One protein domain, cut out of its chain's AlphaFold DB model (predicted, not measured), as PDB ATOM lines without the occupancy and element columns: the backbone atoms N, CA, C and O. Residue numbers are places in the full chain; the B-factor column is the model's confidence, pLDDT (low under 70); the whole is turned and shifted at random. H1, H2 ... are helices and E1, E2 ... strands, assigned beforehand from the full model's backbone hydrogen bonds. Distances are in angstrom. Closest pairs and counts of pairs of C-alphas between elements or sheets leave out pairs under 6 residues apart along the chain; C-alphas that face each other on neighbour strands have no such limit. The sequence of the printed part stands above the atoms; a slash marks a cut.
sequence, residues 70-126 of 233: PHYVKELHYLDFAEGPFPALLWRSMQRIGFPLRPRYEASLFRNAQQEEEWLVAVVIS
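This is residues 70 to 126 of the 233 residues of an uncharacterized protein of Panicum miliaceum (UniProt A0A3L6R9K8). Picture a narrow, strongly twisted ribbon of three antiparallel strands, with a single helix, H1, set beyond one end of the ribbon and not over either of its faces. Sheet and helix follow each other along the longest axis, and the turn of the E2 and E3 hairpin lies at the end away from H1. The printed part has 57 residues, with named elements in the order E1, H1, E2, E3, a sheet order of E1 - E2 - E3, and a mixed class of helices and strands. It is a loose rod with a radius of gyration of the C-alphas of 14.2 A and spans of 43 by 21 by 15 A.

Start at E1, residues 73 to 79, an edge strand. Its antiparallel neighbour is the inner strand E2, residues 104 to 111, at 159 degrees between directions; look for N 77 and O 107, 2.8 A apart and within hydrogen-bond range. H1, residues 85 to 96, comes between them along the chain and is not on the sheet, with 3 pairs of C-alphas within 10 A. In H1, every O i to N i+4 pair is within hydrogen-bond range. The other edge strand, E3, residues 117 to 124, forms an antiparallel hairpin with E2 at 158 degrees, where N 108 and O 120 are 2.8 A apart and within hydrogen-bond range. H1 and E3 are apart.

Find C-alpha 73 at (127.031, 89.175, 240.970); from there E1 runs 16.4 A to C-alpha 79. H1 begins at C-alpha 85, at (135.598, 85.133, 214.846), and covers 16.8 A. E2 measures 22.8 A, and E3 runs 22.0 A to C-alpha 124 at (138.102, 80.653, 231.559).

The C-alphas farthest apart, those of Gly 98 and Gln 114, are 43.6 A apart. The printed part has no cut and no long link. Mean pLDDT of the printed part is 75.0; look for values under 70 at residues 70 to 74, 80 to 83 and 115 of this model.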
ATOM      1  N   PRO A  70     129.674  96.586 247.564       57.12
ATOM      2  CA  PRO A  70     128.588  96.260 246.665       57.12
ATOM      3  C   PRO A  70     129.193  95.542 245.461       57.12
ATOM      4  O   PRO A  70     129.353  96.121 244.393       57.12
ATOM      5  N   HIS A  71     129.544  94.269 245.631       56.59
ATOM      6  CA  HIS A  71     129.930  93.407 244.510       56.59
ATOM      7  C   HIS A  71     128.993  92.202 244.468       56.59
ATOM      8  O   HIS A  71     129.393  91.061 244.685       56.59
ATOM      9  N   TYR A  72     127.708  92.463 244.226       60.06
ATOM     10  CA  TYR A  72     126.728  91.398 244.043       60.06
ATOM     11  C   TYR A  72     126.691  91.012 242.563       60.06
ATOM     12  O   TYR A  72     126.121  91.724 241.732       60.06
ATOM     13  N   VAL A  73     127.305  89.873 242.233       67.56
ATOM     14  CA  VAL A  73     127.031  89.175 240.970       67.56
ATOM     15  C   VAL A  73     125.586  88.689 241.039       67.56
ATOM     16  O   VAL A  73     125.226  87.918 241.928       67.56
ATOM     17  N   LYS A  74     124.742  89.186 240.135       68.94
ATOM     18  CA  LYS A  74     123.306  88.892 240.105       68.94
ATOM     19  C   LYS A  74     123.019  87.593 239.359       68.94
ATOM     20  O   LYS A  74     122.114  86.858 239.742       68.94
ATOM     21  N   GLU A  75     123.788  87.312 238.310       73.94
ATOM     22  CA  GLU A  75     123.561  86.161 237.439       73.94
ATOM     23  C   GLU A  75     124.855  85.741 236.732       73.94
ATOM     24  O   GLU A  75     125.595  86.603 236.259       73.94
ATOM     25  N   LEU A  76     125.119  84.432 236.659       78.00
ATOM     26  CA  LEU A  76     126.247  83.842 235.933       78.00
ATOM     27  C   LEU A  76     125.709  82.951 234.811       78.00
ATOM     28  O   LEU A  76     125.018  81.966 235.073       78.00
ATOM     29  N   HIS A  77     126.067  83.272 233.573       71.88
ATOM     30  CA  HIS A  77     125.721  82.501 232.383       71.88
ATOM     31  C   HIS A  77     126.958  81.804 231.829       71.88
ATOM     32  O   HIS A  77     127.952  82.448 231.486       71.88
ATOM     33  N   TYR A  78     126.881  80.478 231.706       73.12
ATOM     34  CA  TYR A  78     127.889  79.690 231.005       73.12
ATOM     35  C   TYR A  78     127.582  79.684 229.511       73.12
ATOM     36  O   TYR A  78     126.564  79.157 229.065       73.12
ATOM     37  N   LEU A  79     128.492  80.248 228.728       71.50
ATOM     38  CA  LEU A  79     128.448  80.221 227.276       71.50
ATOM     39  C   LEU A  79     129.355  79.075 226.808       71.50
ATOM     40  O   LEU A  79     130.511  79.269 226.430       71.50
ATOM     41  N   ASP A  80     128.830  77.846 226.856       62.38
ATOM     42  CA  ASP A  80     129.563  76.634 226.441       62.38
ATOM     43  C   ASP A  80     129.884  76.621 224.925       62.38
ATOM     44  O   ASP A  80     130.705  75.830 224.444       62.38
ATOM     45  N   PHE A  81     129.262  77.532 224.165       59.62
ATOM     46  CA  PHE A  81     129.443  77.723 222.729       59.62
ATOM     47  C   PHE A  81     129.457  79.218 222.392       59.62
ATOM     48  O   PHE A  81     128.443  79.786 221.998       59.62
ATOM     49  N   ALA A  82     130.609  79.870 222.535       61.62
ATOM     50  CA  ALA A  82     130.812  81.150 221.869       61.62
ATOM     51  C   ALA A  82     131.149  80.862 220.398       61.62
ATOM     52  O   ALA A  82     132.229  80.357 220.085       61.62
ATOM     53  N   GLU A  83     130.197  81.105 219.502       61.81
ATOM     54  CA  GLU A  83     130.400  81.036 218.057       61.81
ATOM     55  C   GLU A  83     130.722  82.442 217.544       61.81
ATOM     56  O   GLU A  83     130.009  83.401 217.832       61.81
ATOM     57  N   GLY A  84     131.844  82.587 216.845       71.88
ATOM     58  CA  GLY A  84     132.281  83.878 216.330       71.88
ATOM     59  C   GLY A  84     133.758  83.898 215.934       71.88
ATOM     60  O   GLY A  84     134.488  82.936 216.204       71.88
ATOM     61  N   PRO A  85     134.218  84.995 215.310       73.44
ATOM     62  CA  PRO A  85     135.598  85.133 214.846       73.44
ATOM     63  C   PRO A  85     136.617  84.980 215.984       73.44
ATOM     64  O   PRO A  85     137.558  84.193 215.872       73.44
ATOM     65  N   PHE A  86     136.374  85.656 217.111       77.00
ATOM     66  CA  PHE A  86     137.266  85.648 218.271       77.00
ATOM     67  C   PHE A  86     137.361  84.267 218.951       77.00
ATOM     68  O   PHE A  86     138.477  83.758 219.089       77.00
ATOM     69  N   PRO A  87     136.250  83.577 219.293       80.81
ATOM     70  CA  PRO A  87     136.333  82.222 219.840       80.81
ATOM     71  C   PRO A  87     137.036  81.213 218.929       80.81
ATOM     72  O   PRO A  87     137.777  80.350 219.409       80.81
ATOM     73  N   ALA A  88     136.841  81.328 217.612       80.19
ATOM     74  CA  ALA A  88     137.496  80.467 216.634       80.19
ATOM     75  C   ALA A  88     139.007  80.736 216.544       80.19
ATOM     76  O   ALA A  88     139.795  79.791 216.450       80.19
ATOM     77  N   LEU A  89     139.415  82.008 216.580       83.31
ATOM     78  CA  LEU A  89     140.821  82.407 216.592       83.31
ATOM     79  C   LEU A  89     141.518  81.910 217.862       83.31
ATOM     80  O   LEU A  89     142.544  81.237 217.762       83.31
ATOM     81  N   LEU A  90     140.928  82.165 219.032       82.31
ATOM     82  CA  LEU A  90     141.474  81.727 220.315       82.31
ATOM     83  C   LEU A  90     141.664  80.205 220.350       82.31
ATOM     84  O   LEU A  90     142.738  79.725 220.708       82.31
ATOM     85  N   TRP A  91     140.664  79.442 219.900       82.38
ATOM     86  CA  TRP A  91     140.753  77.985 219.814       82.38
ATOM     87  C   TRP A  91     141.908  77.511 218.921       82.38
ATOM     88  O   TRP A  91     142.699  76.662 219.332       82.38
ATOM     89  N   ARG A  92     142.059  78.080 217.716       83.12
ATOM     90  CA  ARG A  92     143.168  77.731 216.808       83.12
ATOM     91  C   ARG A  92     144.530  78.071 217.409       83.12
ATOM     92  O   ARG A  92     145.473  77.295 217.252       83.12
ATOM     93  N   SER A  93     144.645  79.207 218.089       80.56
ATOM     94  CA  SER A  93     145.885  79.617 218.752       80.56
ATOM     95  C   SER A  93     146.256  78.657 219.877       80.56
ATOM     96  O   SER A  93     147.388  78.182 219.915       80.56
ATOM     97  N   MET A  94     145.294  78.280 220.723       82.94
ATOM     98  CA  MET A  94     145.493  77.301 221.797       82.94
ATOM     99  C   MET A  94     145.954  75.934 221.266       82.94
ATOM    100  O   MET A  94     146.873  75.330 221.822       82.94
ATOM    101  N   GLN A  95     145.404  75.479 220.136       82.56
ATOM    102  CA  GLN A  95     145.869  74.258 219.469       82.56
ATOM    103  C   GLN A  95     147.331  74.350 219.008       82.56
ATOM    104  O   GLN A  95     148.075  73.382 219.155       82.56
ATOM    105  N   ARG A  96     147.763  75.502 218.475       80.44
ATOM    106  CA  ARG A  96     149.145  75.702 218.002       80.44
ATOM    107  C   ARG A  96     150.171  75.663 219.132       80.44
ATOM    108  O   ARG A  96     151.261  75.144 218.924       80.44
ATOM    109  N   ILE A  97     149.819  76.165 220.315       79.81
ATOM    110  CA  ILE A  97     150.699  76.163 221.496       79.81
ATOM    111  C   ILE A  97     150.628  74.858 222.312       79.81
ATOM    112  O   ILE A  97     151.217  74.774 223.386       79.81
ATOM    113  N   GLY A  98     149.916  73.835 221.822       78.38
ATOM    114  CA  GLY A  98     149.843  72.519 222.464       78.38
ATOM    115  C   GLY A  98     148.836  72.411 223.613       78.38
ATOM    116  O   GLY A  98     148.907  71.460 224.388       78.38
ATOM    117  N   PHE A  99     147.883  73.341 223.716       77.19
ATOM    118  CA  PHE A  99     146.808  73.323 224.710       77.19
ATOM    119  C   PHE A  99     145.457  73.030 224.034       77.19
ATOM    120  O   PHE A  99     144.702  73.955 223.746       77.19
ATOM    121  N   PRO A 100     145.087  71.758 223.784       75.62
ATOM    122  CA  PRO A 100     143.825  71.395 223.130       75.62
ATOM    123  C   PRO A 100     142.620  71.479 224.088       75.62
ATOM    124  O   PRO A 100     141.690  70.677 224.003       75.62
ATOM    125  N   LEU A 101     142.641  72.416 225.038       78.00
ATOM    126  CA  LEU A 101     141.580  72.608 226.023       78.00
ATOM    127  C   LEU A 101     140.590  73.633 225.500       78.00
ATOM    128  O   LEU A 101     140.975  74.692 225.009       78.00
ATOM    129  N   ARG A 102     139.301  73.305 225.580       73.69
ATOM    130  CA  ARG A 102     138.252  74.180 225.072       73.69
ATOM    131  C   ARG A 102     138.057  75.349 226.051       73.69
ATOM    132  O   ARG A 102     137.701  75.081 227.200       73.69
ATOM    133  N   PRO A 103     138.287  76.610 225.637       76.31
ATOM    134  CA  PRO A 103     138.023  77.759 226.493       76.31
ATOM    135  C   PRO A 103     136.525  77.833 226.801       76.31
ATOM    136  O   PRO A 103     135.692  77.596 225.920       76.31
ATOM    137  N   ARG A 104     136.192  78.139 228.054       77.19
ATOM    138  CA  ARG A 104     134.821  78.388 228.505       77.19
ATOM    139  C   ARG A 104     134.611  79.888 228.630       77.19
ATOM    140  O   ARG A 104     135.540  80.609 228.974       77.19
ATOM    141  N   TYR A 105     133.404  80.346 228.347       80.81
ATOM    142  CA  TYR A 105     133.054  81.757 228.428       80.81
ATOM    143  C   TYR A 105     132.019  81.927 229.532       80.81
ATOM    144  O   TYR A 105     131.047  81.176 229.602       80.81
ATOM    145  N   GLU A 106     132.255  82.893 230.405       82.31
ATOM    146  CA  GLU A 106     131.407  83.188 231.551       82.31
ATOM    147  C   GLU A 106     130.932  84.629 231.427       82.31
ATOM    148  O   GLU A 106     131.746  85.542 231.334       82.31
ATOM    149  N   ALA A 107     129.620  84.838 231.397       79.94
ATOM    150  CA  ALA A 107     129.029  86.167 231.413       79.94
ATOM    151  C   ALA A 107     128.363  86.397 232.771       79.94
ATOM    152  O   ALA A 107     127.441  85.679 233.146       79.94
ATOM    153  N   SER A 108     128.851  87.384 233.513       78.12
ATOM    154  CA  SER A 108     128.330  87.774 234.818       78.12
ATOM    155  C   SER A 108     127.615  89.114 234.707       78.12
ATOM    156  O   SER A 108     128.231  90.102 234.309       78.12
ATOM    157  N   LEU A 109     126.338  89.166 235.081       80.25
ATOM    158  CA  LEU A 109     125.620  90.425 235.262       80.25
ATOM    159  C   LEU A 109     125.908  90.943 236.668       80.25
ATOM    160  O   LEU A 109     125.584  90.277 237.658       80.25
ATOM    161  N   PHE A 110     126.514  92.120 236.768       75.62
ATOM    162  CA  PHE A 110     126.807  92.767 238.039       75.62
ATOM    163  C   PHE A 110     126.071  94.092 238.151       75.62
ATOM    164  O   PHE A 110     125.789  94.756 237.156       75.62
ATOM    165  N   ARG A 111     125.742  94.469 239.386       76.44
ATOM    166  CA  ARG A 111     125.170  95.779 239.681       76.44
ATOM    167  C   ARG A 111     126.233  96.638 240.346       76.44
ATOM    168  O   ARG A 111     126.741  96.256 241.399       76.44
ATOM    169  N   ASN A 112     126.587  97.756 239.724       71.25
ATOM    170  CA  ASN A 112     127.621  98.647 240.240       71.25
ATOM    171  C   ASN A 112     127.098  99.498 241.421       71.25
ATOM    172  O   ASN A 112     125.909  99.483 241.758       71.25
ATOM    173  N   ALA A 113     127.986 100.270 242.058       74.12
ATOM    174  CA  ALA A 113     127.637 101.137 243.192       74.12
ATOM    175  C   ALA A 113     126.602 102.233 242.843       74.12
ATOM    176  O   ALA A 113     125.938 102.759 243.734       74.12
ATOM    177  N   GLN A 114     126.441 102.550 241.557       77.56
ATOM    178  CA  GLN A 114     125.463 103.502 241.019       77.56
ATOM    179  C   GLN A 114     124.129 102.826 240.656       77.56
ATOM    180  O   GLN A 114     123.231 103.465 240.118       77.56
ATOM    181  N   GLN A 115     123.974 101.543 240.999       65.06
ATOM    182  CA  GLN A 115     122.825 100.698 240.683       65.06
ATOM    183  C   GLN A 115     122.631 100.370 239.196       65.06
ATOM    184  O   GLN A 115     121.580  99.816 238.848       65.06
ATOM    185  N   GLU A 116     123.621 100.635 238.344       72.12
ATOM    186  CA  GLU A 116     123.592 100.254 236.932       72.12
ATOM    187  C   GLU A 116     123.947  98.773 236.773       72.12
ATOM    188  O   GLU A 116     124.788  98.236 237.498       72.12
ATOM    189  N   GLU A 117     123.265  98.100 235.847       80.38
ATOM    190  CA  GLU A 117     123.539  96.709 235.499       80.38
ATOM    191  C   GLU A 117     124.568  96.662 234.366       80.38
ATOM    192  O   GLU A 117     124.351  97.203 233.282       80.38
ATOM    193  N   GLU A 118     125.686  95.999 234.619       78.62
ATOM    194  CA  GLU A 118     126.798  95.862 233.691       78.62
ATOM    195  C   GLU A 118     127.128  94.375 233.483       78.62
ATOM    196  O   GLU A 118     126.990  93.549 234.387       78.62
ATOM    197  N   TRP A 119     127.563  94.015 232.275       81.12
ATOM    198  CA  TRP A 119     127.957  92.646 231.935       81.12
ATOM    199  C   TRP A 119     129.482  92.517 231.929       81.12
ATOM    200  O   TRP A 119     130.156  93.202 231.161       81.12
ATOM    201  N   LEU A 120     130.028  91.599 232.727       78.06
ATOM    202  CA  LEU A 120     131.413  91.134 232.607       78.06
ATOM    203  C   LEU A 120     131.438  89.832 231.828       78.06
ATOM    204  O   LEU A 120     130.779  88.874 232.217       78.06
ATOM    205  N   VAL A 121     132.234  89.776 230.765       78.12
ATOM    206  CA  VAL A 121     132.490  88.534 230.031       78.12
ATOM    207  C   VAL A 121     133.933  88.113 230.283       78.12
ATOM    208  O   VAL A 121     134.863  88.845 229.954       78.12
ATOM    209  N   ALA A 122     134.118  86.935 230.871       76.62
ATOM    210  CA  ALA A 122     135.411  86.333 231.153       76.62
ATOM    211  C   ALA A 122     135.631  85.089 230.283       76.62
ATOM    212  O   ALA A 122     134.700  84.342 229.980       76.62
ATOM    213  N   VAL A 123     136.887  84.850 229.904       81.19
ATOM    214  CA  VAL A 123     137.315  83.608 229.252       81.19
ATOM    215  C   VAL A 123     138.073  82.770 230.273       81.19
ATOM    216  O   VAL A 123     139.118  83.182 230.773       81.19
ATOM    217  N   VAL A 124     137.552  81.587 230.578       77.94
ATOM    218  CA  VAL A 124     138.102  80.653 231.559       77.94
ATOM    219  C   VAL A 124     138.778  79.492 230.838       77.94
ATOM    220  O   VAL A 124     138.148  78.716 230.116       77.94
ATOM    221  N   ILE A 125     140.085  79.358 231.056       75.56
ATOM    222  CA  ILE A 125     140.904  78.260 230.540       75.56
ATOM    223  C   ILE A 125     141.340  77.412 231.735       75.56
ATOM    224  O   ILE A 125     142.223  77.795 232.499       75.56
ATOM    225  N   SER A 126     140.707  76.254 231.924       72.25
ATOM    226  CA  SER A 126     141.077  75.327 232.998       72.25
ATOM    227  C   SER A 126     142.244  74.456 232.548       72.25
ATOM    228  O   SER A 126     142.054  73.585 231.709       72.25
TER     229      SER A 126